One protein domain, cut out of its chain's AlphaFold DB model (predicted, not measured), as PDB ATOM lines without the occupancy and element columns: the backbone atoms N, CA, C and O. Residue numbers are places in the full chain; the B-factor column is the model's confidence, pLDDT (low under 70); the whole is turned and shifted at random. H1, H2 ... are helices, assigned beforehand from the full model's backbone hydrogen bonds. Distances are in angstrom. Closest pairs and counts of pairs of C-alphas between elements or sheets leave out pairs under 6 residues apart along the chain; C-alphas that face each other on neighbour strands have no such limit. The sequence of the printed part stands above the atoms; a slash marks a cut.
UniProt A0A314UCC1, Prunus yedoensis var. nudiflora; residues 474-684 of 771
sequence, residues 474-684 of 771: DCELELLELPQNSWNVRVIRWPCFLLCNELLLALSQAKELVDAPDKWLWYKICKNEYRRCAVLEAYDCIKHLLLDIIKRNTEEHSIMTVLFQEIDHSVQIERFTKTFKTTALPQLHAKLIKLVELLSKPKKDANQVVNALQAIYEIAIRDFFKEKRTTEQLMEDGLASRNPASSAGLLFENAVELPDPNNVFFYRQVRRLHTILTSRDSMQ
ATOM      1  N   ASP A 474     131.242  80.194 151.787       87.69
ATOM      2  CA  ASP A 474     130.107  79.266 151.971       87.69
ATOM      3  C   ASP A 474     129.040  79.405 150.872       87.69
ATOM      4  O   ASP A 474     128.445  78.422 150.435       87.69
ATOM      5  N   CYS A 475     128.844  80.624 150.362       85.06
ATOM      6  CA  CYS A 475     127.961  80.868 149.223       85.06
ATOM      7  C   CYS A 475     128.520  80.232 147.939       85.06
ATOM      8  O   CYS A 475     127.798  79.566 147.203       85.06
ATOM      9  N   GLU A 476     129.821  80.382 147.673       87.06
ATOM     10  CA  GLU A 476     130.461  79.770 146.502       87.06
ATOM     11  C   GLU A 476     130.493  78.241 146.583       87.06
ATOM     12  O   GLU A 476     130.335  77.582 145.554       87.06
ATOM     13  N   LEU A 477     130.637  77.675 147.785       89.19
ATOM     14  CA  LEU A 477     130.509  76.239 148.028       89.19
ATOM     15  C   LEU A 477     129.141  75.728 147.554       89.19
ATOM     16  O   LEU A 477     129.096  74.813 146.734       89.19
ATOM     17  N   GLU A 478     128.041  76.356 147.984       86.88
ATOM     18  CA  GLU A 478     126.681  75.965 147.571       86.88
ATOM     19  C   GLU A 478     126.457  76.089 146.051       86.88
ATOM     20  O   GLU A 478     125.688  75.325 145.463       86.88
ATOM     21  N   LEU A 479     127.136  77.031 145.389       88.44
ATOM     22  CA  LEU A 479     127.022  77.239 143.942       88.44
ATOM     23  C   LEU A 479     127.819  76.230 143.111       88.44
ATOM     24  O   LEU A 479     127.425  75.933 141.975       88.44
ATOM     25  N   LEU A 480     128.943  75.747 143.645       88.62
ATOM     26  CA  LEU A 480     129.859  74.822 142.976       88.62
ATOM     27  C   LEU A 480     129.531  73.354 143.254       88.62
ATOM     28  O   LEU A 480     129.915  72.498 142.460       88.62
ATOM     29  N   GLU A 481     128.831  73.052 144.339       87.81
ATOM     30  CA  GLU A 481     128.472  71.691 144.734       87.81
ATOM     31  C   GLU A 481     127.522  71.000 143.735       87.81
ATOM     32  O   GLU A 481     126.635  71.612 143.131       87.81
ATOM     33  N   LEU A 482     127.703  69.686 143.588       87.31
ATOM     34  CA  LEU A 482     126.775  68.762 142.937       87.31
ATOM     35  C   LEU A 482     125.857  68.137 144.002       87.31
ATOM     36  O   LEU A 482     126.274  67.187 144.673       87.31
ATOM     37  N   PRO A 483     124.628  68.642 144.203       80.69
ATOM     38  CA  PRO A 483     123.752  68.124 145.243       80.69
ATOM     39  C   PRO A 483     123.223  66.731 144.892       80.69
ATOM     40  O   PRO A 483     123.037  66.378 143.726       80.69
ATOM     41  N   GLN A 484     122.912  65.951 145.926       76.69
ATOM     42  CA  GLN A 484     122.195  64.689 145.761       76.69
ATOM     43  C   GLN A 484     120.765  64.935 145.249       76.69
ATOM     44  O   GLN A 484     120.173  66.002 145.464       76.69
ATOM     45  N   ASN A 485     120.201  63.933 144.568       75.62
ATOM     46  CA  ASN A 485     118.823  63.992 144.091       75.62
ATOM     47  C   ASN A 485     117.868  64.072 145.290       75.62
ATOM     48  O   ASN A 485     117.831  63.181 146.134       75.62
ATOM     49  N   SER A 486     117.100  65.155 145.352       72.12
ATOM     50  CA  SER A 486     116.100  65.434 146.382       72.12
ATOM     51  C   SER A 486     114.841  65.981 145.727       72.12
ATOM     52  O   SER A 486     114.927  66.465 144.602       72.12
ATOM     53  N   TRP A 487     113.695  65.926 146.413       75.62
ATOM     54  CA  TRP A 487     112.407  66.392 145.864       75.62
ATOM     55  C   TRP A 487     112.058  65.737 144.514       75.62
ATOM     56  O   TRP A 487     111.615  66.412 143.599       75.62
ATOM     57  N   ASN A 488     112.343  64.436 144.370       75.62
ATOM     58  CA  ASN A 488     112.009  63.612 143.196       75.62
ATOM     59  C   ASN A 488     112.317  64.250 141.819       75.62
ATOM     60  O   ASN A 488     111.594  64.034 140.848       75.62
ATOM     61  N   VAL A 489     113.390  65.046 141.734       80.12
ATOM     62  CA  VAL A 489     113.801  65.713 140.492       80.12
ATOM     63  C   VAL A 489     114.221  64.668 139.457       80.12
ATOM     64  O   VAL A 489     115.055  63.802 139.735       80.12
ATOM     65  N   ARG A 490     113.666  64.761 138.242       79.31
ATOM     66  CA  ARG A 490     113.856  63.753 137.179       79.31
ATOM     67  C   ARG A 490     115.233  63.806 136.503       79.31
ATOM     68  O   ARG A 490     115.587  62.895 135.758       79.31
ATOM     69  N   VAL A 491     115.997  64.875 136.724       79.19
ATOM     70  CA  VAL A 491     117.272  65.167 136.046       79.19
ATOM     71  C   VAL A 491     118.460  65.212 137.002       79.19
ATOM     72  O   VAL A 491     118.310  65.416 138.203       79.19
ATOM     73  N   ILE A 492     119.667  65.070 136.445       77.62
ATOM     74  CA  ILE A 492     120.909  65.325 137.182       77.62
ATOM     75  C   ILE A 492     120.959  66.806 137.570       77.62
ATOM     76  O   ILE A 492     120.846  67.693 136.718       77.62
ATOM     77  N   ARG A 493     121.180  67.056 138.859       83.56
ATOM     78  CA  ARG A 493     121.273  68.395 139.435       83.56
ATOM     79  C   ARG A 493     122.680  68.949 139.264       83.56
ATOM     80  O   ARG A 493     123.567  68.719 140.080       83.56
ATOM     81  N   TRP A 494     122.889  69.668 138.169       86.38
ATOM     82  CA  TRP A 494     124.163  70.328 137.891       86.38
ATOM     83  C   TRP A 494     124.420  71.499 138.855       86.38
ATOM     84  O   TRP A 494     123.466  72.090 139.363       86.38
ATOM     85  N   PRO A 495     125.678  71.895 139.110       88.88
ATOM     86  CA  PRO A 495     125.983  73.039 139.962       88.88
ATOM     87  C   PRO A 495     125.338  74.324 139.441       88.88
ATOM     88  O   PRO A 495     125.244  74.534 138.226       88.88
ATOM     89  N   CYS A 496     124.934  75.213 140.349       85.75
ATOM     90  CA  CYS A 496     124.227  76.443 139.988       85.75
ATOM     91  C   CYS A 496     125.039  77.322 139.029       85.75
ATOM     92  O   CYS A 496     124.451  77.934 138.142       85.75
ATOM     93  N   PHE A 497     126.376  77.331 139.144       85.38
ATOM     94  CA  PHE A 497     127.242  78.121 138.257       85.38
ATOM     95  C   PHE A 497     127.180  77.691 136.772       85.38
ATOM     96  O   PHE A 497     127.509  78.478 135.880       85.38
ATOM     97  N   LEU A 498     126.758  76.450 136.483       85.88
ATOM     98  CA  LEU A 498     126.534  75.963 135.113       85.88
ATOM     99  C   LEU A 498     125.151  76.358 134.580       85.88
ATOM    100  O   LEU A 498     125.003  76.555 133.375       85.88
ATOM    101  N   LEU A 499     124.158  76.467 135.469       85.94
ATOM    102  CA  LEU A 499     122.753  76.745 135.144       85.94
ATOM    103  C   LEU A 499     122.446  78.247 134.998       85.94
ATOM    104  O   LEU A 499     121.331  78.609 134.620       85.94
ATOM    105  N   CYS A 500     123.411  79.124 135.296       81.38
ATOM    106  CA  CYS A 500     123.215  80.572 135.317       81.38
ATOM    107  C   CYS A 500     122.602  81.113 134.024       81.38
ATOM    108  O   CYS A 500     123.128  80.858 132.938       81.38
ATOM    109  N   ASN A 501     121.547  81.923 134.163       86.75
ATOM    110  CA  ASN A 501     120.823  82.583 133.069       86.75
ATOM    111  C   ASN A 501     120.110  81.626 132.086       86.75
ATOM    112  O   ASN A 501     119.334  82.073 131.245       86.75
ATOM    113  N   GLU A 502     120.284  80.305 132.183       87.94
ATOM    114  CA  GLU A 502     119.681  79.378 131.217       87.94
ATOM    115  C   GLU A 502     118.156  79.295 131.352       87.94
ATOM    116  O   GLU A 502     117.464  79.197 130.338       87.94
ATOM    117  N   LEU A 503     117.614  79.395 132.572       89.31
ATOM    118  CA  LEU A 503     116.164  79.440 132.787       89.31
ATOM    119  C   LEU A 503     115.547  80.722 132.208       89.31
ATOM    120  O   LEU A 503     114.520  80.660 131.539       89.31
ATOM    121  N   LEU A 504     116.189  81.875 132.416       89.38
ATOM    122  CA  LEU A 504     115.725  83.154 131.870       89.38
ATOM    123  C   LEU A 504     115.767  83.153 130.336       89.38
ATOM    124  O   LEU A 504     114.830  83.633 129.700       89.38
ATOM    125  N   LEU A 505     116.800  82.547 129.739       88.69
ATOM    126  CA  LEU A 505     116.887  82.330 128.291       88.69
ATOM    127  C   LEU A 505     115.809  81.368 127.771       88.69
ATOM    128  O   LEU A 505     115.312  81.544 126.662       88.69
ATOM    129  N   ALA A 506     115.437  80.344 128.543       89.69
ATOM    130  CA  ALA A 506     114.323  79.467 128.190       89.69
ATOM    131  C   ALA A 506     112.979  80.216 128.251       89.69
ATOM    132  O   ALA A 506     112.150  80.060 127.357       89.69
ATOM    133  N   LEU A 507     112.785  81.071 129.262       89.06
ATOM    134  CA  LEU A 507     111.593  81.911 129.404       89.06
ATOM    135  C   LEU A 507     111.483  82.955 128.287       89.06
ATOM    136  O   LEU A 507     110.393  83.151 127.750       89.06
ATOM    137  N   SER A 508     112.589  83.601 127.895       88.62
ATOM    138  CA  SER A 508     112.583  84.532 126.760       88.62
ATOM    139  C   SER A 508     112.258  83.810 125.452       88.62
ATOM    140  O   SER A 508     111.411  84.279 124.695       88.62
ATOM    141  N   GLN A 509     112.821  82.615 125.236       87.31
ATOM    142  CA  GLN A 509     112.492  81.772 124.085       87.31
ATOM    143  C   GLN A 509     111.018  81.359 124.069       87.31
ATOM    144  O   GLN A 509     110.401  81.402 123.009       87.31
ATOM    145  N   ALA A 510     110.438  81.005 125.218       86.00
ATOM    146  CA  ALA A 510     109.020  80.663 125.324       86.00
ATOM    147  C   ALA A 510     108.097  81.868 125.059       86.00
ATOM    148  O   ALA A 510     107.011  81.700 124.503       86.00
ATOM    149  N   LYS A 511     108.526  83.082 125.430       85.81
ATOM    150  CA  LYS A 511     107.789  84.329 125.169       85.81
ATOM    151  C   LYS A 511     107.860  84.760 123.701       85.81
ATOM    152  O   LYS A 511     106.872  85.261 123.184       85.81
ATOM    153  N   GLU A 512     109.011  84.610 123.048       84.50
ATOM    154  CA  GLU A 512     109.203  85.000 121.642       84.50
ATOM    155  C   GLU A 512     108.558  84.013 120.660       84.50
ATOM    156  O   GLU A 512     108.169  84.394 119.562       84.50
ATOM    157  N   LEU A 513     108.443  82.741 121.049       81.06
ATOM    158  CA  LEU A 513     108.004  81.646 120.181       81.06
ATOM    159  C   LEU A 513     106.612  81.138 120.571       81.06
ATOM    160  O   LEU A 513     106.431  79.950 120.827       81.06
ATOM    161  N   VAL A 514     105.635  82.044 120.625       74.50
ATOM    162  CA  VAL A 514     104.253  81.728 121.035       74.50
ATOM    163  C   VAL A 514     103.541  80.808 120.035       74.50
ATOM    164  O   VAL A 514     102.764  79.949 120.450       74.50
ATOM    165  N   ASP A 515     103.833  80.964 118.739       74.31
ATOM    166  CA  ASP A 515     103.145  80.262 117.642       74.31
ATOM    167  C   ASP A 515     103.901  79.023 117.132       74.31
ATOM    168  O   ASP A 515     103.451  78.328 116.220       74.31
ATOM    169  N   ALA A 516     105.077  78.737 117.698       79.38
ATOM    170  CA  ALA A 516     105.879  77.593 117.288       79.38
ATOM    171  C   ALA A 516     105.318  76.281 117.871       79.38
ATOM    172  O   ALA A 516     104.834  76.268 119.002       79.38
ATOM    173  N   PRO A 517     105.438  75.147 117.154       84.31
ATOM    174  CA  PRO A 517     105.017  73.858 117.690       84.31
ATOM    175  C   PRO A 517     105.891  73.444 118.882       84.31
ATOM    176  O   PRO A 517     107.113  73.631 118.859       84.31
ATOM    177  N   ASP A 518     105.281  72.786 119.874       83.69
ATOM    178  CA  ASP A 518     105.930  72.321 121.112       83.69
ATOM    179  C   ASP A 518     107.249  71.585 120.859       83.69
ATOM    180  O   ASP A 518     108.250  71.852 121.521       83.69
ATOM    181  N   LYS A 519     107.291  70.709 119.843       84.94
ATOM    182  CA  LYS A 519     108.502  69.959 119.467       84.94
ATOM    183  C   LYS A 519     109.670  70.861 119.118       84.94
ATOM    184  O   LYS A 519     110.803  70.569 119.489       84.94
ATOM    185  N   TRP A 520     109.412  71.938 118.384       86.12
ATOM    186  CA  TRP A 520     110.466  72.838 117.940       86.12
ATOM    187  C   TRP A 520     110.945  73.735 119.083       86.12
ATOM    188  O   TRP A 520     112.154  73.913 119.254       86.12
ATOM    189  N   LEU A 521     110.019  74.218 119.919       86.19
ATOM    190  CA  LEU A 521     110.359  74.954 121.136       86.19
ATOM    191  C   LEU A 521     111.205  74.086 122.080       86.19
ATOM    192  O   LEU A 521     112.286  74.498 122.509       86.19
ATOM    193  N   TRP A 522     110.766  72.851 122.335       88.00
ATOM    194  CA  TRP A 522     111.489  71.908 123.182       88.00
ATOM    195  C   TRP A 522     112.834  71.500 122.582       88.00
ATOM    196  O   TRP A 522     113.828  71.446 123.303       88.00
ATOM    197  N   TYR A 523     112.920  71.301 121.265       87.31
ATOM    198  CA  TYR A 523     114.187  71.050 120.574       87.31
ATOM    199  C   TYR A 523     115.178  72.214 120.752       87.31
ATOM    200  O   TYR A 523     116.355  71.986 121.046       87.31
ATOM    201  N   LYS A 524     114.710  73.465 120.648       86.56
ATOM    202  CA  LYS A 524     115.539  74.665 120.859       86.56
ATOM    203  C   LYS A 524     116.029  74.778 122.306       86.56
ATOM    204  O   LYS A 524     117.194  75.124 122.520       86.56
ATOM    205  N   ILE A 525     115.184  74.431 123.280       86.69
ATOM    206  CA  ILE A 525     115.557  74.340 124.702       86.69
ATOM    207  C   ILE A 525     116.589  73.219 124.915       86.69
ATOM    208  O   ILE A 525     117.619  73.447 125.544       86.69
ATOM    209  N   CYS A 526     116.368  72.045 124.317       85.94
ATOM    210  CA  CYS A 526     117.224  70.863 124.442       85.94
ATOM    211  C   CYS A 526     118.582  70.977 123.743       85.94
ATOM    212  O   CYS A 526     119.461  70.158 124.013       85.94
ATOM    213  N   LYS A 527     118.784  71.975 122.871       84.19
ATOM    214  CA  LYS A 527     120.087  72.234 122.240       84.19
ATOM    215  C   LYS A 527     121.190  72.476 123.276       84.19
ATOM    216  O   LYS A 527     122.340  72.135 123.017       84.19
ATOM    217  N   ASN A 528     120.846  73.050 124.432       83.44
ATOM    218  CA  ASN A 528     121.736  73.145 125.585       83.44
ATOM    219  C   ASN A 528     121.225  72.218 126.697       83.44
ATOM    220  O   ASN A 528     120.127  72.406 127.220       83.44
ATOM    221  N   GLU A 529     122.026  71.228 127.084       81.69
ATOM    222  CA  GLU A 529     121.637  70.269 128.120       81.69
ATOM    223  C   GLU A 529     121.444  70.939 129.486       81.69
ATOM    224  O   GLU A 529     120.479  70.621 130.179       81.69
ATOM    225  N   TYR A 530     122.270  71.935 129.835       86.19
ATOM    226  CA  TYR A 530     122.096  72.693 131.079       86.19
ATOM    227  C   TYR A 530     120.774  73.462 131.101       86.19
ATOM    228  O   TYR A 530     120.137  73.543 132.147       86.19
ATOM    229  N   ARG A 531     120.310  73.961 129.948       88.69
ATOM    230  CA  ARG A 531     119.014  74.642 129.839       88.69
ATOM    231  C   ARG A 531     117.855  73.689 130.070       88.69
ATOM    232  O   ARG A 531     116.955  74.005 130.840       88.69
ATOM    233  N   ARG A 532     117.899  72.509 129.450       88.00
ATOM    234  CA  ARG A 532     116.902  71.461 129.692       88.00
ATOM    235  C   ARG A 532     116.861  71.072 131.173       88.00
ATOM    236  O   ARG A 532     115.777  71.013 131.744       88.00
ATOM    237  N   CYS A 533     118.021  70.838 131.792       87.62
ATOM    238  CA  CYS A 533     118.094  70.497 133.214       87.62
ATOM    239  C   CYS A 533     117.593  71.637 134.111       87.62
ATOM    240  O   CYS A 533     116.848  71.356 135.037       87.62
ATOM    241  N   ALA A 534     117.926  72.900 133.820       90.19
ATOM    242  CA  ALA A 534     117.449  74.051 134.592       90.19
ATOM    243  C   ALA A 534     115.918  74.171 134.573       90.19
ATOM    244  O   ALA A 534     115.313  74.413 135.612       90.19
ATOM    245  N   VAL A 535     115.292  73.986 133.403       90.44
ATOM    246  CA  VAL A 535     113.829  74.057 133.252       90.44
ATOM    247  C   VAL A 535     113.144  72.924 134.017       90.44
ATOM    248  O   VAL A 535     112.200  73.178 134.761       90.44
ATOM    249  N   LEU A 536     113.635  71.689 133.868       89.50
ATOM    250  CA  LEU A 536     113.063  70.524 134.548       89.50
ATOM    251  C   LEU A 536     113.285  70.575 136.063       89.50
ATOM    252  O   LEU A 536     112.342  70.355 136.815       89.50
ATOM    253  N   GLU A 537     114.491  70.931 136.517       90.06
ATOM    254  CA  GLU A 537     114.782  71.095 137.945       90.06
ATOM    255  C   GLU A 537     113.915  72.200 138.556       90.06
ATOM    256  O   GLU A 537     113.345  71.985 139.622       90.06
ATOM    257  N   ALA A 538     113.764  73.351 137.891       91.00
ATOM    258  CA  ALA A 538     112.917  74.428 138.395       91.00
ATOM    259  C   ALA A 538     111.453  73.980 138.521       91.00
ATOM    260  O   ALA A 538     110.850  74.197 139.569       91.00
ATOM    261  N   TYR A 539     110.901  73.324 137.495       91.25
ATOM    262  CA  TYR A 539     109.523  72.831 137.507       91.25
ATOM    263  C   TYR A 539     109.278  71.805 138.621       91.25
ATOM    264  O   TYR A 539     108.376  72.001 139.436       91.25
ATOM    265  N   ASP A 540     110.110  70.761 138.701       90.12
ATOM    266  CA  ASP A 540     109.984  69.718 139.724       90.12
ATOM    267  C   ASP A 540     110.130  70.326 141.133       90.12
ATOM    268  O   ASP A 540     109.328  70.041 142.023       90.12
ATOM    269  N   CYS A 541     111.091  71.237 141.335       89.81
ATOM    270  CA  CYS A 541     111.273  71.912 142.623       89.81
ATOM    271  C   CYS A 541     110.079  72.794 143.001       89.81
ATOM    272  O   CYS A 541     109.681  72.783 144.161       89.81
ATOM    273  N   ILE A 542     109.501  73.551 142.061       90.69
ATOM    274  CA  ILE A 542     108.323  74.396 142.319       90.69
ATOM    275  C   ILE A 542     107.115  73.528 142.676       90.69
ATOM    276  O   ILE A 542     106.413  73.832 143.639       90.69
ATOM    277  N   LYS A 543     106.900  72.430 141.941       90.25
ATOM    278  CA  LYS A 543     105.827  71.467 142.211       90.25
ATOM    279  C   LYS A 543     105.942  70.895 143.620       90.25
ATOM    280  O   LYS A 543     104.975  70.921 144.375       90.25
ATOM    281  N   HIS A 544     107.130  70.426 143.993       88.38
ATOM    282  CA  HIS A 544     107.368  69.903 145.334       88.38
ATOM    283  C   HIS A 544     107.233  70.975 146.416       88.38
ATOM    284  O   HIS A 544     106.571  70.725 147.414       88.38
ATOM    285  N   LEU A 545     107.793  72.167 146.206       88.19
ATOM    286  CA  LEU A 545     107.732  73.270 147.164       88.19
ATOM    287  C   LEU A 545     106.287  73.705 147.451       88.19
ATOM    288  O   LEU A 545     105.917  73.852 148.612       88.19
ATOM    289  N   LEU A 546     105.461  73.892 146.418       86.38
ATOM    290  CA  LEU A 546     104.070  74.317 146.600       86.38
ATOM    291  C   LEU A 546     103.224  73.240 147.287       86.38
ATOM    292  O   LEU A 546     102.415  73.572 148.148       86.38
ATOM    293  N   LEU A 547     103.435  71.963 146.960       85.25
ATOM    294  CA  LEU A 547     102.727  70.859 147.612       85.25
ATOM    295  C   LEU A 547     103.187  70.613 149.057       85.25
ATOM    296  O   LEU A 547     102.413  70.062 149.833       85.25
ATOM    297  N   ASP A 548     104.412  70.996 149.419       84.69
ATOM    298  CA  ASP A 548     104.948  70.832 150.781       84.69
ATOM    299  C   ASP A 548     104.527  71.977 151.718       84.69
ATOM    300  O   ASP A 548     104.333  71.757 152.908       84.69
ATOM    301  N   ILE A 549     104.335  73.193 151.186       83.31
ATOM    302  CA  ILE A 549     103.861  74.362 151.957       83.31
ATOM    303  C   ILE A 549     102.351  74.290 152.240       83.31
ATOM    304  O   ILE A 549     101.874  74.878 153.211       83.31
ATOM    305  N   ILE A 550     101.584  73.603 151.387       82.94
ATOM    306  CA  ILE A 550     100.131  73.459 151.536       82.94
ATOM    307  C   ILE A 550      99.823  72.138 152.247       82.94
ATOM    308  O   ILE A 550     100.216  71.066 151.785       82.94
ATOM    309  N   LYS A 551      99.052  72.202 153.335       80.50
ATOM    310  CA  LYS A 551      98.604  71.028 154.100       80.50
ATOM    311  C   LYS A 551      97.937  69.976 153.205       80.50
ATOM    312  O   LYS A 551      96.977  70.265 152.503       80.50
ATOM    313  N   ARG A 552      98.375  68.717 153.305       73.62
ATOM    314  CA  ARG A 552      97.926  67.609 152.427       73.62
ATOM    315  C   ARG A 552      96.418  67.324 152.431       73.62
ATOM    316  O   ARG A 552      95.907  66.808 151.447       73.62
ATOM    317  N   ASN A 553      95.719  67.647 153.520       72.12
ATOM    318  CA  ASN A 553      94.297  67.331 153.713       72.12
ATOM    319  C   ASN A 553      93.363  68.528 153.438       72.12
ATOM    320  O   ASN A 553      92.245  68.541 153.948       72.12
ATOM    321  N   THR A 554      93.806  69.555 152.704       79.06
ATOM    322  CA  THR A 554      92.970  70.728 152.391       79.06
ATOM    323  C   THR A 554      92.553  70.765 150.919       79.06
ATOM    324  O   THR A 554      93.201  70.163 150.056       79.06
ATOM    325  N   GLU A 555      91.462  71.477 150.615       77.06
ATOM    326  CA  GLU A 555      90.978  71.645 149.236       77.06
ATOM    327  C   GLU A 555      92.044  72.305 148.350       77.06
ATOM    328  O   GLU A 555      92.233  71.913 147.201       77.06
ATOM    329  N   GLU A 556      92.827  73.234 148.897       79.12
ATOM    330  CA  GLU A 556      93.894  73.934 148.182       79.12
ATOM    331  C   GLU A 556      95.010  72.999 147.707       79.12
ATOM    332  O   GLU A 556      95.572  73.200 146.626       79.12
ATOM    333  N   HIS A 557      95.317  71.948 148.475       83.56
ATOM    334  CA  HIS A 557      96.292  70.938 148.065       83.56
ATOM    335  C   HIS A 557      95.775  70.122 146.879       83.56
ATOM    336  O   HIS A 557      96.527  69.830 145.946       83.56
ATOM    337  N   SER A 558      94.480  69.791 146.887       82.44
ATOM    338  CA  SER A 558      93.837  69.078 145.782       82.44
ATOM    339  C   SER A 558      93.825  69.919 144.500       82.44
ATOM    340  O   SER A 558      94.258  69.428 143.459       82.44
ATOM    341  N   ILE A 559      93.493  71.210 144.604       82.69
ATOM    342  CA  ILE A 559      93.502  72.173 143.493       82.69
ATOM    343  C   ILE A 559      94.902  72.282 142.876       82.69
ATOM    344  O   ILE A 559      95.070  72.165 141.661       82.69
ATOM    345  N   MET A 560      95.933  72.451 143.710       83.12
ATOM    346  CA  MET A 560      97.318  72.542 143.238       83.12
ATOM    347  C   MET A 560      97.782  71.231 142.584       83.12
ATOM    348  O   MET A 560      98.491  71.245 141.577       83.12
ATOM    349  N   THR A 561      97.364  70.087 143.129       86.19
ATOM    350  CA  THR A 561      97.688  68.769 142.571       86.19
ATOM    351  C   THR A 561      97.069  68.588 141.187       86.19
ATOM    352  O   THR A 561      97.774  68.168 140.268       86.19
ATOM    353  N   VAL A 562      95.794  68.945 141.021       86.38
ATOM    354  CA  VAL A 562      95.086  68.882 139.735       86.38
ATOM    355  C   VAL A 562      95.725  69.821 138.711       86.38
ATOM    356  O   VAL A 562      96.012  69.390 137.597       86.38
ATOM    357  N   LEU A 563      96.065  71.055 139.101       86.75
ATOM    358  CA  LEU A 563      96.759  72.006 138.225       86.75
ATOM    359  C   LEU A 563      98.073  71.423 137.679       86.75
ATOM    360  O   LEU A 563      98.342  71.477 136.478       86.75
ATOM    361  N   PHE A 564      98.903  70.834 138.547       89.00
ATOM    362  CA  PHE A 564     100.150  70.210 138.106       89.00
ATOM    363  C   PHE A 564      99.926  68.951 137.263       89.00
ATOM    364  O   PHE A 564     100.709  68.716 136.344       89.00
ATOM    365  N   GLN A 565      98.879  68.164 137.535       88.88
ATOM    366  CA  GLN A 565      98.504  67.012 136.709       88.88
ATOM    367  C   GLN A 565      98.073  67.434 135.304       88.88
ATOM    368  O   GLN A 565      98.477  66.798 134.333       88.88
ATOM    369  N   GLU A 566      97.315  68.522 135.180       86.06
ATOM    370  CA  GLU A 566      96.903  69.063 133.886       86.06
ATOM    371  C   GLU A 566      98.113  69.567 133.087       86.06
ATOM    372  O   GLU A 566      98.259  69.237 131.910       86.06
ATOM    373  N   ILE A 567      99.052  70.263 133.742       88.00
ATOM    374  CA  ILE A 567     100.320  70.674 133.122       88.00
ATOM    375  C   ILE A 567     101.134  69.453 132.663       88.00
ATOM    376  O   ILE A 567     101.581  69.413 131.515       88.00
ATOM    377  N   ASP A 568     101.321  68.453 133.534       88.94
ATOM    378  CA  ASP A 568     102.036  67.212 133.206       88.94
ATOM    379  C   ASP A 568     101.369  66.493 132.015       88.94
ATOM    380  O   ASP A 568     102.062  66.036 131.102       88.94
ATOM    381  N   HIS A 569     100.033  66.431 131.980       89.81
ATOM    382  CA  HIS A 569      99.269  65.814 130.895       89.81
ATOM    383  C   HIS A 569      99.436  66.575 129.573       89.81
ATOM    384  O   HIS A 569      99.764  65.962 128.556       89.81
ATOM    385  N   SER A 570      99.304  67.907 129.578       85.94
ATOM    386  CA  SER A 570      99.502  68.751 128.392       85.94
ATOM    387  C   SER A 570     100.908  68.630 127.799       85.94
ATOM    388  O   SER A 570     101.065  68.672 126.576       85.94
ATOM    389  N   VAL A 571     101.931  68.457 128.647       86.56
ATOM    390  CA  VAL A 571     103.314  68.211 128.211       86.56
ATOM    391  C   VAL A 571     103.458  66.817 127.591       86.56
ATOM    392  O   VAL A 571     104.109  66.687 126.555       86.56
ATOM    393  N   GLN A 572     102.833  65.785 128.168       86.56
ATOM    394  CA  GLN A 572     102.876  64.414 127.635       86.56
ATOM    395  C   GLN A 572     102.206  64.284 126.261       86.56
ATOM    396  O   GLN A 572     102.723  63.581 125.397       86.56
ATOM    397  N   ILE A 573     101.080  64.971 126.046       88.62
ATOM    398  CA  ILE A 573     100.345  64.951 124.769       88.62
ATOM    399  C   ILE A 573     100.895  65.945 123.729       88.62
ATOM    400  O   ILE A 573     100.323  66.061 122.644       88.62
ATOM    401  N   GLU A 574     101.970  66.675 124.053       84.50
ATOM    402  CA  GLU A 574     102.612  67.682 123.192       84.50
ATOM    403  C   GLU A 574     101.649  68.798 122.722       84.50
ATOM    404  O   GLU A 574     101.666  69.217 121.558       84.50
ATOM    405  N   ARG A 575     100.763  69.265 123.619       84.75
ATOM    406  CA  ARG A 575      99.800  70.357 123.355       84.75
ATOM    407  C   ARG A 575      99.903  71.512 124.355       84.75
ATOM    408  O   ARG A 575      98.966  72.295 124.491       84.75
ATOM    409  N   PHE A 576     101.038  71.664 125.021       85.50
ATOM    410  CA  PHE A 576     101.284  72.702 126.013       85.50
ATOM    411  C   PHE A 576     101.074  74.119 125.459       85.50
ATOM    412  O   PHE A 576     100.341  74.892 126.069       85.50
ATOM    413  N   THR A 577     101.622  74.468 124.286       84.12
ATOM    414  CA  THR A 577     101.398  75.813 123.704       84.12
ATOM    415  C   THR A 577      99.962  76.033 123.240       84.12
ATOM    416  O   THR A 577      99.554  77.176 123.050       84.12
ATOM    417  N   LYS A 578      99.167  74.972 123.044       83.38
ATOM    418  CA  LYS A 578      97.748  75.086 122.678       83.38
ATOM    419  C   LYS A 578      96.866  75.326 123.897       83.38
ATOM    420  O   LYS A 578      95.946  76.126 123.804       83.38
ATOM    421  N   THR A 579      97.168  74.675 125.016       82.56
ATOM    422  CA  THR A 579      96.405  74.810 126.266       82.56
ATOM    423  C   THR A 579      96.798  76.068 127.046       82.56
ATOM    424  O   THR A 579      95.933  76.775 127.565       82.56
ATOM    425  N   PHE A 580      98.093  76.396 127.085       85.62
ATOM    426  CA  PHE A 580      98.634  77.448 127.943       85.62
ATOM    427  C   PHE A 580      99.240  78.619 127.168       85.62
ATOM    428  O   PHE A 580      99.825  78.483 126.089       85.62
ATOM    429  N   LYS A 581      99.121  79.810 127.749       84.75
ATOM    430  CA  LYS A 581      99.656  81.059 127.223       84.75
ATOM    431  C   LYS A 581     101.076  81.270 127.750       84.75
ATOM    432  O   LYS A 581     101.289  81.694 128.885       84.75
ATOM    433  N   THR A 582     102.077  81.051 126.898       84.06
ATOM    434  CA  THR A 582     103.498  81.191 127.276       84.06
ATOM    435  C   THR A 582     103.892  82.616 127.683       84.06
ATOM    436  O   THR A 582     104.860  82.799 128.418       84.06
ATOM    437  N   THR A 583     103.122  83.640 127.295       84.88
ATOM    438  CA  THR A 583     103.361  85.034 127.707       84.88
ATOM    439  C   THR A 583     103.074  85.297 129.187       84.88
ATOM    440  O   THR A 583     103.528  86.317 129.702       84.88
ATOM    441  N   ALA A 584     102.316  84.425 129.862       86.06
ATOM    442  CA  ALA A 584     102.035  84.524 131.296       86.06
ATOM    443  C   ALA A 584     103.154  83.906 132.161       86.06
ATOM    444  O   ALA A 584     103.304  84.266 133.328       86.06
ATOM    445  N   LEU A 585     104.017  83.051 131.588       88.06
ATOM    446  CA  LEU A 585     105.133  82.415 132.306       88.06
ATOM    447  C   LEU A 585     106.108  83.417 132.956       88.06
ATOM    448  O   LEU A 585     106.480  83.194 134.107       88.06
ATOM    449  N   PRO A 586     106.508  84.536 132.311       89.38
ATOM    450  CA  PRO A 586     107.344  85.547 132.961       89.38
ATOM    451  C   PRO A 586     106.667  86.226 134.162       89.38
ATOM    452  O   PRO A 586     107.343  86.587 135.124       89.38
ATOM    453  N   GLN A 587     105.340  86.399 134.129       88.31
ATOM    454  CA  GLN A 587     104.590  86.983 135.248       88.31
ATOM    455  C   GLN A 587     104.540  86.010 136.430       88.31
ATOM    456  O   GLN A 587     104.794  86.404 137.571       88.31
ATOM    457  N   LEU A 588     104.300  84.729 136.141       88.62
ATOM    458  CA  LEU A 588     104.319  83.650 137.123       88.62
ATOM    459  C   LEU A 588     105.718  83.483 137.740       88.62
ATOM    460  O   LEU A 588     105.852  83.425 138.959       88.62
ATOM    461  N   HIS A 589     106.775  83.531 136.923       90.81
ATOM    462  CA  HIS A 589     108.172  83.537 137.376       90.81
ATOM    463  C   HIS A 589     108.471  84.697 138.341       90.81
ATOM    464  O   HIS A 589     109.041  84.469 139.408       90.81
ATOM    465  N   ALA A 590     108.014  85.917 138.040       90.62
ATOM    466  CA  ALA A 590     108.214  87.071 138.917       90.62
ATOM    467  C   ALA A 590     107.503  86.931 140.278       90.62
ATOM    468  O   ALA A 590     108.037  87.363 141.302       90.62
ATOM    469  N   LYS A 591     106.306  86.327 140.320       90.44
ATOM    470  CA  LYS A 591     105.600  86.053 141.584       90.44
ATOM    471  C   LYS A 591     106.230  84.898 142.363       90.44
ATOM    472  O   LYS A 591     106.326  84.992 143.584       90.44
ATOM    473  N   LEU A 592     106.723  83.868 141.677       89.88
ATOM    474  CA  LEU A 592     107.467  82.771 142.298       89.88
ATOM    475  C   LEU A 592     108.765  83.251 142.952       89.88
ATOM    476  O   LEU A 592     109.065  82.820 144.059       89.88
ATOM    477  N   ILE A 593     109.499  84.181 142.326       90.56
ATOM    478  CA  ILE A 593     110.671  84.807 142.960       90.56
ATOM    479  C   ILE A 593     110.269  85.453 144.288       90.56
ATOM    480  O   ILE A 593     110.883  85.157 145.308       90.56
ATOM    481  N   LYS A 594     109.196  86.258 144.303       88.25
ATOM    482  CA  LYS A 594     108.702  86.895 145.536       88.25
ATOM    483  C   LYS A 594     108.334  85.871 146.610       88.25
ATOM    484  O   LYS A 594     108.674  86.071 147.771       88.25
ATOM    485  N   LEU A 595     107.675  84.772 146.240       88.69
ATOM    486  CA  LEU A 595     107.346  83.695 147.179       88.69
ATOM    487  C   LEU A 595     108.617  83.077 147.784       88.69
ATOM    488  O   LEU A 595     108.731  82.957 149.000       88.69
ATOM    489  N   VAL A 596     109.589  82.718 146.949       88.38
ATOM    490  CA  VAL A 596     110.838  82.084 147.394       88.38
ATOM    491  C   VAL A 596     111.702  83.046 148.228       88.38
ATOM    492  O   VAL A 596     112.318  82.623 149.209       88.38
ATOM    493  N   GLU A 597     111.716  84.342 147.903       88.06
ATOM    494  CA  GLU A 597     112.356  85.389 148.712       88.06
ATOM    495  C   GLU A 597     111.726  85.492 150.106       88.06
ATOM    496  O   GLU A 597     112.448  85.570 151.100       88.06
ATOM    497  N   LEU A 598     110.391  85.448 150.201       85.69
ATOM    498  CA  LEU A 598     109.679  85.459 151.483       85.69
ATOM    499  C   LEU A 598     110.004  84.221 152.327       85.69
ATOM    500  O   LEU A 598     110.226  84.346 153.529       85.69
ATOM    501  N   LEU A 599     110.106  83.048 151.697       82.81
ATOM    502  CA  LEU A 599     110.475  81.797 152.368       82.81
ATOM    503  C   LEU A 599     111.940  81.764 152.831       82.81
ATOM    504  O   LEU A 599     112.274  81.010 153.743       82.81
ATOM    505  N   SER A 600     112.805  82.577 152.218       80.56
ATOM    506  CA  SER A 600     114.231  82.662 152.553       80.56
ATOM    507  C   SER A 600     114.535  83.649 153.692       80.56
ATOM    508  O   SER A 600     115.660  83.667 154.192       80.56
ATOM    509  N   LYS A 601     113.569  84.479 154.119       79.62
ATOM    510  CA  LYS A 601     113.753  85.456 155.208       79.62
ATOM    511  C   LYS A 601     113.747  84.786 156.594       79.62
ATOM    512  O   LYS A 601     112.987  83.844 156.820       79.62
ATOM    513  N   PRO A 602     114.528  85.308 157.564       67.19
ATOM    514  CA  PRO A 602     114.593  84.750 158.919       67.19
ATOM    515  C   PRO A 602     113.301  84.965 159.723       67.19
ATOM    516  O   PRO A 602     112.935  84.114 160.528       67.19
ATOM    517  N   LYS A 603     112.591  86.080 159.499       70.38
ATOM    518  CA  LYS A 603     111.243  86.327 160.034       70.38
ATOM    519  C   LYS A 603     110.229  86.099 158.917       70.38
ATOM    520  O   LYS A 603     110.361  86.708 157.855       70.38
ATOM    521  N   LYS A 604     109.261  85.215 159.155       72.69
ATOM    522  CA  LYS A 604     108.274  84.798 158.156       72.69
ATOM    523  C   LYS A 604     106.922  85.405 158.492       72.69
ATOM    524  O   LYS A 604     106.352  85.094 159.534       72.69
ATOM    525  N   ASP A 605     106.404  86.210 157.576       75.62
ATOM    526  CA  ASP A 605     105.056  86.753 157.673       75.62
ATOM    527  C   ASP A 605     104.107  85.819 156.913       75.62
ATOM    528  O   ASP A 605     104.070  85.836 155.679       75.62
ATOM    529  N   ALA A 606     103.340  84.996 157.637       74.00
ATOM    530  CA  ALA A 606     102.406  84.037 157.038       74.00
ATOM    531  C   ALA A 606     101.434  84.719 156.056       74.00
ATOM    532  O   ALA A 606     101.242  84.240 154.941       74.00
ATOM    533  N   ASN A 607     100.936  85.909 156.402       79.12
ATOM    534  CA  ASN A 607     100.019  86.680 155.559       79.12
ATOM    535  C   ASN A 607     100.650  87.102 154.220       79.12
ATOM    536  O   ASN A 607      99.982  87.106 153.191       79.12
ATOM    537  N   GLN A 608     101.949  87.428 154.192       81.75
ATOM    538  CA  GLN A 608     102.629  87.774 152.937       81.75
ATOM    539  C   GLN A 608     102.828  86.542 152.047       81.75
ATOM    540  O   GLN A 608     102.733  86.655 150.824       81.75
ATOM    541  N   VAL A 609     103.077  85.375 152.648       82.38
ATOM    542  CA  VAL A 609     103.170  84.097 151.928       82.38
ATOM    543  C   VAL A 609     101.814  83.727 151.323       82.38
ATOM    544  O   VAL A 609     101.758  83.402 150.140       82.38
ATOM    545  N   VAL A 610     100.725  83.866 152.086       82.69
ATOM    546  CA  VAL A 610      99.346  83.658 151.606       82.69
ATOM    547  C   VAL A 610      99.036  84.587 150.429       82.69
ATOM    548  O   VAL A 610      98.642  84.111 149.367       82.69
ATOM    549  N   ASN A 611      99.322  85.887 150.547       84.38
ATOM    550  CA  ASN A 611      99.112  86.850 149.460       84.38
ATOM    551  C   ASN A 611      99.924  86.504 148.197       84.38
ATOM    552  O   ASN A 611      99.458  86.690 147.071       84.38
ATOM    553  N   ALA A 612     101.153  86.005 148.360       84.94
ATOM    554  CA  ALA A 612     101.979  85.571 147.239       84.94
ATOM    555  C   ALA A 612     101.413  84.310 146.563       84.94
ATOM    556  O   ALA A 612     101.372  84.260 145.333       84.94
ATOM    557  N   LEU A 613     100.940  83.330 147.341       84.38
ATOM    558  CA  LEU A 613     100.293  82.115 146.831       84.38
ATOM    559  C   LEU A 613      98.988  82.429 146.097       84.38
ATOM    560  O   LEU A 613      98.775  81.916 145.001       84.38
ATOM    561  N   GLN A 614      98.168  83.334 146.631       84.12
ATOM    562  CA  GLN A 614      96.960  83.816 145.960       84.12
ATOM    563  C   GLN A 614      97.271  84.489 144.628       84.12
ATOM    564  O   GLN A 614      96.634  84.184 143.626       84.12
ATOM    565  N   ALA A 615      98.282  85.360 144.588       85.19
ATOM    566  CA  ALA A 615      98.688  86.007 143.345       85.19
ATOM    567  C   ALA A 615      99.217  84.999 142.308       85.19
ATOM    568  O   ALA A 615      99.025  85.201 141.111       85.19
ATOM    569  N   ILE A 616      99.890  83.926 142.743       86.81
ATOM    570  CA  ILE A 616     100.325  82.840 141.850       86.81
ATOM    571  C   ILE A 616      99.111  82.073 141.326       86.81
ATOM    572  O   ILE A 616      99.030  81.838 140.124       86.81
ATOM    573  N   TYR A 617      98.171  81.722 142.203       84.81
ATOM    574  CA  TYR A 617      96.946  81.017 141.843       84.81
ATOM    575  C   TYR A 617      96.077  81.828 140.872       84.81
ATOM    576  O   TYR A 617      95.647  81.300 139.851       84.81
ATOM    577  N   GLU A 618      95.887  83.125 141.119       84.31
ATOM    578  CA  GLU A 618      95.093  83.985 140.242       84.31
ATOM    579  C   GLU A 618      95.687  84.051 138.830       84.31
ATOM    580  O   GLU A 618      94.967  83.846 137.854       84.31
ATOM    581  N   ILE A 619      97.005  84.246 138.709       84.00
ATOM    582  CA  ILE A 619      97.691  84.260 137.409       84.00
ATOM    583  C   ILE A 619      97.635  82.872 136.751       84.00
ATOM    584  O   ILE A 619      97.402  82.769 135.546       84.00
ATOM    585  N   ALA A 620      97.830  81.800 137.523       83.00
ATOM    586  CA  ALA A 620      97.823  80.430 137.013       83.00
ATOM    587  C   ALA A 620      96.443  79.982 136.503       83.00
ATOM    588  O   ALA A 620      96.377  79.210 135.553       83.00
ATOM    589  N   ILE A 621      95.347  80.466 137.088       81.31
ATOM    590  CA  ILE A 621      93.994  80.102 136.651       81.31
ATOM    591  C   ILE A 621      93.449  81.084 135.606       81.31
ATOM    592  O   ILE A 621      92.880  80.653 134.606       81.31
ATOM    593  N   ARG A 622      93.625  82.401 135.790       79.94
ATOM    594  CA  ARG A 622      93.007  83.419 134.918       79.94
ATOM    595  C   ARG A 622      93.826  83.766 133.678       79.94
ATOM    596  O   ARG A 622      93.240  83.991 132.621       79.94
ATOM    597  N   ASP A 623      95.151  83.824 133.805       80.31
ATOM    598  CA  ASP A 623      96.030  84.366 132.758       80.31
ATOM    599  C   ASP A 623      96.851  83.294 132.028       80.31
ATOM    600  O   ASP A 623      97.306  83.519 130.900       80.31
ATOM    601  N   PHE A 624      97.069  82.139 132.662       83.62
ATOM    602  CA  PHE A 624      97.902  81.072 132.111       83.62
ATOM    603  C   PHE A 624      97.149  80.158 131.136       83.62
ATOM    604  O   PHE A 624      97.747  79.736 130.147       83.62
ATOM    605  N   PHE A 625      95.856  79.890 131.338       83.75
ATOM    606  CA  PHE A 625      95.035  79.159 130.364       83.75
ATOM    607  C   PHE A 625      94.692  80.045 129.156       83.75
ATOM    608  O   PHE A 625      94.359  81.221 129.307       83.75
ATOM    609  N   LYS A 626      94.782  79.503 127.931       80.06
ATOM    610  CA  LYS A 626      94.373  80.241 126.716       80.06
ATOM    611  C   LYS A 626      92.856  80.394 126.623       80.06
ATOM    612  O   LYS A 626      92.374  81.449 126.214       80.06
ATOM    613  N   GLU A 627      92.126  79.349 126.992       78.31
ATOM    614  CA  GLU A 627      90.667  79.346 127.047       78.31
ATOM    615  C   GLU A 627      90.211  79.815 128.428       78.31
ATOM    616  O   GLU A 627      90.602  79.255 129.452       78.31
ATOM    617  N   LYS A 628      89.392  80.869 128.460       73.06
ATOM    618  CA  LYS A 628      88.818  81.374 129.708       73.06
ATOM    619  C   LYS A 628      87.702  80.433 130.149       73.06
ATOM    620  O   LYS A 628      86.665  80.380 129.493       73.06
ATOM    621  N   ARG A 629      87.916  79.726 131.255       75.06
ATOM    622  CA  ARG A 629      86.905  78.868 131.884       75.06
ATOM    623  C   ARG A 629      85.984  79.697 132.773       75.06
ATOM    624  O   ARG A 629      86.437  80.636 133.434       75.06
ATOM    625  N   THR A 630      84.694  79.373 132.789       71.75
ATOM    626  CA  THR A 630      83.762  79.939 133.774       71.75
ATOM    627  C   THR A 630      84.049  79.366 135.163       71.75
ATOM    628  O   THR A 630      84.682  78.321 135.304       71.75
ATOM    629  N   THR A 631      83.595  80.045 136.219       65.81
ATOM    630  CA  THR A 631      83.774  79.580 137.607       65.81
ATOM    631  C   THR A 631      83.181  78.190 137.837       65.81
ATOM    632  O   THR A 631      83.760  77.404 138.575       65.81
ATOM    633  N   GLU A 632      82.084  77.865 137.153       64.19
ATOM    634  CA  GLU A 632      81.426  76.553 137.192       64.19
ATOM    635  C   GLU A 632      82.306  75.456 136.572       64.19
ATOM    636  O   GLU A 632      82.543  74.430 137.203       64.19
ATOM    637  N   GLN A 633      82.900  75.716 135.401       71.69
ATOM    638  CA  GLN A 633      83.841  74.796 134.748       71.69
ATOM    639  C   GLN A 633      85.104  74.571 135.591       71.69
ATOM    640  O   GLN A 633      85.599  73.455 135.694       71.69
ATOM    641  N   LEU A 634      85.604  75.614 136.262       72.31
ATOM    642  CA  LEU A 634      86.748  75.495 137.171       72.31
ATOM    643  C   LEU A 634      86.433  74.638 138.410       72.31
ATOM    644  O   LEU A 634      87.326  73.968 138.929       72.31
ATOM    645  N   MET A 635      85.187  74.640 138.895       69.75
ATOM    646  CA  MET A 635      84.753  73.790 140.013       69.75
ATOM    647  C   MET A 635      84.579  72.322 139.595       69.75
ATOM    648  O   MET A 635      84.915  71.417 140.372       69.75
ATOM    649  N   GLU A 636      84.079  72.081 138.378       71.88
ATOM    650  CA  GLU A 636      83.974  70.744 137.778       71.88
ATOM    651  C   GLU A 636      85.358  70.123 137.567       71.88
ATOM    652  O   GLU A 636      85.601  69.006 138.032       71.88
ATOM    653  N   ASP A 637      86.288  70.897 137.001       70.00
ATOM    654  CA  ASP A 637      87.681  70.503 136.777       70.00
ATOM    655  C   ASP A 637      88.479  70.327 138.081       70.00
ATOM    656  O   ASP A 637      89.595  69.822 138.053       70.00
ATOM    657  N   GLY A 638      87.938  70.732 139.238       71.69
ATOM    658  CA  GLY A 638      88.631  70.656 140.530       71.69
ATOM    659  C   GLY A 638      89.735  71.705 140.708       71.69
ATOM    660  O   GLY A 638      90.603  71.548 141.563       71.69
ATOM    661  N   LEU A 639      89.703  72.775 139.911       73.38
ATOM    662  CA  LEU A 639      90.639  73.900 139.948       73.38
ATOM    663  C   LEU A 639      90.160  75.062 140.832       73.38
ATOM    664  O   LEU A 639      90.918  76.004 141.030       73.38
ATOM    665  N   ALA A 640      88.935  75.003 141.361       69.06
ATOM    666  CA  ALA A 640      88.361  75.968 142.299       69.06
ATOM    667  C   ALA A 640      87.709  75.263 143.505       69.06
ATOM    668  O   ALA A 640      87.303  74.104 143.412       69.06
ATOM    669  N   SER A 641      87.604  75.963 144.644       66.31
ATOM    670  CA  SER A 641      86.977  75.421 145.863       66.31
ATOM    671  C   SER A 641      85.497  75.099 145.627       66.31
ATOM    672  O   SER A 641      84.782  75.865 144.979       66.31
ATOM    673  N   ARG A 642      85.040  73.954 146.153       59.62
ATOM    674  CA  ARG A 642      83.660  73.458 145.978       59.62
ATOM    675  C   ARG A 642      82.691  73.975 147.041       59.62
ATOM    676  O   ARG A 642      81.482  73.848 146.866       59.62
ATOM    677  N   ASN A 643      83.201  74.563 148.122       57.84
ATOM    678  CA  ASN A 643      82.405  74.981 149.267       57.84
ATOM    679  C   ASN A 643      82.118  76.498 149.245       57.84
ATOM    680  O   ASN A 643      83.023  77.300 149.449       57.84
ATOM    681  N   PRO A 644      80.858  76.943 149.083       51.59
ATOM    682  CA  PRO A 644      80.516  78.365 149.179       51.59
ATOM    683  C   PRO A 644      80.612  78.920 150.616       51.59
ATOM    684  O   PRO A 644      80.683  80.135 150.789       51.59
ATOM    685  N   ALA A 645      80.667  78.065 151.647       46.59
ATOM    686  CA  ALA A 645      80.798  78.475 153.052       46.59
ATOM    687  C   ALA A 645      82.244  78.809 153.493       46.59
ATOM    688  O   ALA A 645      82.425  79.530 154.471       46.59
ATOM    689  N   SER A 646      83.275  78.349 152.769       47.53
ATOM    690  CA  SER A 646      84.684  78.740 152.979       47.53
ATOM    691  C   SER A 646      85.039  80.094 152.347       47.53
ATOM    692  O   SER A 646      86.121  80.615 152.595       47.53
ATOM    693  N   SER A 647      84.109  80.712 151.609       45.88
ATOM    694  CA  SER A 647      84.258  82.033 150.972       45.88
ATOM    695  C   SER A 647      84.344  83.215 151.951       45.88
ATOM    696  O   SER A 647      84.511  84.352 151.515       45.88
ATOM    697  N   ALA A 648      84.189  82.980 153.260       44.75
ATOM    698  CA  ALA A 648      84.373  84.007 154.286       44.75
ATOM    699  C   ALA A 648      85.858  84.252 154.629       44.75
ATOM    700  O   ALA A 648      86.184  85.304 155.172       44.75
ATOM    701  N   GLY A 649      86.744  83.297 154.310       54.09
ATOM    702  CA  GLY A 649      88.195  83.410 154.478       54.09
ATOM    703  C   GLY A 649      88.918  83.555 153.141       54.09
ATOM    704  O   GLY A 649      88.430  83.132 152.091       54.09
ATOM    705  N   LEU A 650      90.100  84.157 153.170       60.31
ATOM    706  CA  LEU A 650      90.966  84.283 152.003       60.31
ATOM    707  C   LEU A 650      91.528  82.894 151.618       60.31
ATOM    708  O   LEU A 650      91.970  82.127 152.473       60.31
ATOM    709  N   LEU A 651      91.533  82.541 150.325       64.94
ATOM    710  CA  LEU A 651      92.046  81.241 149.848       64.94
ATOM    711  C   LEU A 651      93.517  81.067 150.289       64.94
ATOM    712  O   LEU A 651      94.293  82.014 150.165       64.94
ATOM    713  N   PHE A 652      93.902  79.898 150.813       68.50
ATOM    714  CA  PHE A 652      95.200  79.606 151.461       68.50
ATOM    715  C   PHE A 652      95.435  80.158 152.885       68.50
ATOM    716  O   PHE A 652      96.446  79.796 153.487       68.50
ATOM    717  N   GLU A 653      94.542  80.958 153.477       66.62
ATOM    718  CA  GLU A 653      94.765  81.589 154.797       66.62
ATOM    719  C   GLU A 653      94.988  80.569 155.934       66.62
ATOM    720  O   GLU A 653      95.890  80.738 156.751       66.62
ATOM    721  N   ASN A 654      94.248  79.453 155.926       64.94
ATOM    722  CA  ASN A 654      94.344  78.388 156.942       64.94
ATOM    723  C   ASN A 654      95.130  77.138 156.480       64.94
ATOM    724  O   ASN A 654      95.340  76.194 157.259       64.94
ATOM    725  N   ALA A 655      95.568  77.122 155.215       67.06
ATOM    726  CA  ALA A 655      96.148  75.955 154.545       67.06
ATOM    727  C   ALA A 655      97.685  75.965 154.474       67.06
ATOM    728  O   ALA A 655      98.283  74.934 154.166       67.06
ATOM    729  N   VAL A 656      98.327  77.103 154.766       75.69
ATOM    730  CA  VAL A 656      99.791  77.237 154.757       75.69
ATOM    731  C   VAL A 656     100.388  76.673 156.045       75.69
ATOM    732  O   VAL A 656     100.086  77.139 157.144       75.69
ATOM    733  N   GLU A 657     101.280  75.696 155.910       74.38
ATOM    734  CA  GLU A 657     102.112  75.175 156.992       74.38
ATOM    735  C   GLU A 657     103.582  75.341 156.605       74.38
ATOM    736  O   GLU A 657     104.085  74.728 155.667       74.38
ATOM    737  N   LEU A 658     104.278  76.240 157.302       73.81
ATOM    738  CA  LEU A 658     105.692  76.486 157.042       73.81
ATOM    739  C   LEU A 658     106.528  75.382 157.709       73.81
ATOM    740  O   LEU A 658     106.349  75.150 158.905       73.81
ATOM    741  N   PRO A 659     107.481  74.754 156.996       72.88
ATOM    742  CA  PRO A 659     108.350  73.735 157.579       72.88
ATOM    743  C   PRO A 659     109.146  74.260 158.780       72.88
ATOM    744  O   PRO A 659     109.483  75.451 158.831       72.88
ATOM    745  N   ASP A 660     109.504  73.360 159.706       74.94
ATOM    746  CA  ASP A 660     110.307  73.667 160.902       74.94
ATOM    747  C   ASP A 660     111.499  74.573 160.533       74.94
ATOM    748  O   ASP A 660     112.242  74.232 159.604       74.94
ATOM    749  N   PRO A 661     111.699  75.733 161.198       70.56
ATOM    750  CA  PRO A 661     112.849  76.608 160.957       70.56
ATOM    751  C   PRO A 661     114.208  75.892 161.044       70.56
ATOM    752  O   PRO A 661     115.150  76.324 160.382       70.56
ATOM    753  N   ASN A 662     114.310  74.782 161.781       71.69
ATOM    754  CA  ASN A 662     115.529  73.982 161.903       71.69
ATOM    755  C   ASN A 662     115.759  73.008 160.736       71.69
ATOM    756  O   ASN A 662     116.794  72.340 160.691       71.69
ATOM    757  N   ASN A 663     114.842  72.913 159.767       80.38
ATOM    758  CA  ASN A 663     115.016  72.055 158.598       80.38
ATOM    759  C   ASN A 663     116.015  72.667 157.596       80.38
ATOM    760  O   ASN A 663     115.652  73.208 156.549       80.38
ATOM    761  N   VAL A 664     117.309  72.562 157.919       79.94
ATOM    762  CA  VAL A 664     118.424  73.098 157.119       79.94
ATOM    763  C   VAL A 664     118.377  72.588 155.677       79.94
ATOM    764  O   VAL A 664     118.687  73.332 154.746       79.94
ATOM    765  N   PHE A 665     117.958  71.335 155.478       81.50
ATOM    766  CA  PHE A 665     117.864  70.728 154.156       81.50
ATOM    767  C   PHE A 665     116.816  71.421 153.285       81.50
ATOM    768  O   PHE A 665     117.137  71.815 152.165       81.50
ATOM    769  N   PHE A 666     115.603  71.637 153.808       84.19
ATOM    770  CA  PHE A 666     114.537  72.341 153.092       84.19
ATOM    771  C   PHE A 666     114.986  73.747 152.675       84.19
ATOM    772  O   PHE A 666     114.977  74.069 151.489       84.19
ATOM    773  N   TYR A 667     115.491  74.560 153.611       84.69
ATOM    774  CA  TYR A 667     115.916  75.930 153.292       84.69
ATOM    775  C   TYR A 667     117.134  75.993 152.370       84.69
ATOM    776  O   TYR A 667     117.285  76.958 151.623       84.69
ATOM    777  N   ARG A 668     118.006  74.978 152.373       84.56
ATOM    778  CA  ARG A 668     119.089  74.868 151.386       84.56
ATOM    779  C   ARG A 668     118.535  74.645 149.977       84.56
ATOM    780  O   ARG A 668     119.018  75.265 149.033       84.56
ATOM    781  N   GLN A 669     117.487  73.830 149.830       85.62
ATOM    782  CA  GLN A 669     116.810  73.645 148.542       85.62
ATOM    783  C   GLN A 669     116.056  74.903 148.095       85.62
ATOM    784  O   GLN A 669     116.141  75.271 146.926       85.62
ATOM    785  N   VAL A 670     115.395  75.612 149.018       86.94
ATOM    786  CA  VAL A 670     114.745  76.907 148.736       86.94
ATOM    787  C   VAL A 670     115.767  77.933 148.247       86.94
ATOM    788  O   VAL A 670     115.544  78.570 147.220       86.94
ATOM    789  N   ARG A 671     116.923  78.047 148.916       87.94
ATOM    790  CA  ARG A 671     118.024  78.928 148.488       87.94
ATOM    791  C   ARG A 671     118.554  78.553 147.108       87.94
ATOM    792  O   ARG A 671     118.743  79.430 146.273       87.94
ATOM    793  N   ARG A 672     118.717  77.261 146.821       88.50
ATOM    794  CA  ARG A 672     119.113  76.798 145.487       88.50
ATOM    795  C   ARG A 672     118.072  77.140 144.419       88.50
ATOM    796  O   ARG A 672     118.440  77.632 143.353       88.50
ATOM    797  N   LEU A 673     116.788  76.913 144.693       88.94
ATOM    798  CA  LEU A 673     115.705  77.277 143.779       88.94
ATOM    799  C   LEU A 673     115.691  78.790 143.533       88.94
ATOM    800  O   LEU A 673     115.608  79.219 142.384       88.94
ATOM    801  N   HIS A 674     115.868  79.591 144.587       89.38
ATOM    802  CA  HIS A 674     116.035  81.037 144.482       89.38
ATOM    803  C   HIS A 674     117.178  81.393 143.529       89.38
ATOM    804  O   HIS A 674     116.991  82.200 142.620       89.38
ATOM    805  N   THR A 675     118.346  80.762 143.685       88.12
ATOM    806  CA  THR A 675     119.492  80.965 142.792       88.12
ATOM    807  C   THR A 675     119.142  80.625 141.346       88.12
ATOM    808  O   THR A 675     119.422  81.429 140.466       88.12
ATOM    809  N   ILE A 676     118.503  79.484 141.068       88.81
ATOM    810  CA  ILE A 676     118.135  79.096 139.694       88.81
ATOM    811  C   ILE A 676     117.172  80.127 139.081       88.81
ATOM    812  O   ILE A 676     117.381  80.552 137.943       88.81
ATOM    813  N   LEU A 677     116.171  80.582 139.845       87.75
ATOM    814  CA  LEU A 677     115.166  81.546 139.382       87.75
ATOM    815  C   LEU A 677     115.731  82.955 139.158       87.75
ATOM    816  O   LEU A 677     115.276  83.643 138.244       87.75
ATOM    817  N   THR A 678     116.696  83.383 139.974       85.56
ATOM    818  CA  THR A 678     117.245  84.752 139.960       85.56
ATOM    819  C   THR A 678     118.587  84.881 139.243       85.56
ATOM    820  O   THR A 678     119.019  86.003 138.971       85.56
ATOM    821  N   SER A 679     119.255  83.766 138.922       78.12
ATOM    822  CA  SER A 679     120.604  83.771 138.344       78.12
ATOM    823  C   SER A 679     120.682  84.576 137.044       78.12
ATOM    824  O   SER A 679     119.940  84.346 136.090       78.12
ATOM    825  N   ARG A 680     121.638  85.509 137.000       76.44
ATOM    826  CA  ARG A 680     121.972  86.336 135.831       76.44
ATOM    827  C   ARG A 680     123.421  86.100 135.403       76.44
ATOM    828  O   ARG A 680     124.174  85.390 136.071       76.44
ATOM    829  N   ASP A 681     123.833  86.749 134.316       64.44
ATOM    830  CA  ASP A 681     125.192  86.653 133.761       64.44
ATOM    831  C   ASP A 681     126.317  87.067 134.728       64.44
ATOM    832  O   ASP A 681     127.465  86.672 134.540       64.44
ATOM    833  N   SER A 682     126.016  87.783 135.817       59.56
ATOM    834  CA  SER A 682     126.995  88.134 136.858       59.56
ATOM    835  C   SER A 682     127.623  86.919 137.558       59.56
ATOM    836  O   SER A 682     128.729  87.021 138.086       59.56
ATOM    837  N   MET A 683     126.972  85.751 137.519       65.50
ATOM    838  CA  MET A 683     127.482  84.502 138.099       65.50
ATOM    839  C   MET A 683     128.494  83.765 137.201       65.50
ATOM    840  O   MET A 683     129.020  82.724 137.590       65.50
ATOM    841  N   GLN A 684     128.819  84.296 136.016       66.62
ATOM    842  CA  GLN A 684     129.780  83.672 135.095       66.62
ATOM    843  C   GLN A 684     131.205  83.584 135.668       66.62
ATOM    844  O   GLN A 684     131.977  82.741 135.230       66.62
TER     845      GLN A 684
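This is residues 474 to 684 of the 771 residues of a protein of Prunus yedoensis var. nudiflora (UniProt A0A314UCC1). Two helical hairpins, H5 with H6 and H8 with H9, lie loosely face to face; H12 packs on H5 and H8, and H3, paired with H4, packs on their ends. H1, H2 and H13 lie beyond H12, while on the far side a loop with the short H10 and H11 reaches away, residues 644 to 649 sticking out. The printed part has 211 residues with thirteen named helices, H1 to H13 in chain order, and no named strand: all helix. It is compact, with a radius of gyration of the C-alphas of 17.4 A and spans of 52 by 45 by 25 A.

H5, residues 529 to 549, is the hub, touching five helices. It forms a hairpin with H6, residues 555 to 572, at a shallow tilt of 21 degrees, opposite ways; their closest C-alphas, of Leu 547 and His 557, are 6.5 A apart. H12, residues 664 to 678, touches H5 at a steep tilt of 50 degrees, closest at the C-alphas of Ala 538 and Leu 673, 6.7 A. H3, residues 502 to 512, touches residues 530 to 535 of H5 alone, about perpendicular at 87 degrees, closest at the C-alphas of Glu 502 and Arg 531, 5.0 A. H4, residues 518 to 526, forms a hairpin with H3 but only just touches it, with 3 pairs of C-alphas within 8 A, the closest Ala 506 and Ile 525, 6.3 A. H8, residues 582 to 600, touches H12, closest at the C-alphas of Val 596 and His 674, 6.0 A. H8 and H9, residues 606 to 623, form a hairpin at a shallow tilt of 9 degrees, closest at the C-alphas of Leu 595 and Ala 612, 5.7 A. H5 and H8 are near each other, as are H6 and H9. H2, residues 496 to 499, touches H1, residues 474 to 480, closest at the C-alphas of Cys 496 and Leu 479, 4.9 A. H7, residues 576 to 579, and H6 only just touch, with 3 pairs of C-alphas within 8 A, only at the corner, closest at the C-alphas of Phe 576 and Ser 570, 4.9 A. H10, residues 631 to 636, H11, residues 644 to 648, and H13, residues 681 to 684, touch no helix. Every O i to N i+4 pair is within hydrogen-bond range in H1, H3, H4, H5, H6, H9, H10 and H12; H8 has 13 of 15, H11 0 of 1 and 0 of 2 O i to N i+3 pairs, and H2, H7 and H13 are too short for an i+4 pair.

H1 begins at C-alpha 474 (130.107, 79.266, 151.971), and H13 ends at C-alpha 684 (129.780, 83.672, 135.095). H5 spans 30.0 A, H8 27.5 A, H6 25.7 A, H9 25.1 A and H12 20.8 A.

The farthest C-alphas, of Ala 645 and Gln 684, are 52.4 A apart. The printed part has no cut; the links H1 to H2 and H11 to H12 are long. Mean pLDDT of the printed part is 81.0, with residues 640 to 655 and 681 to 684 among those under 70.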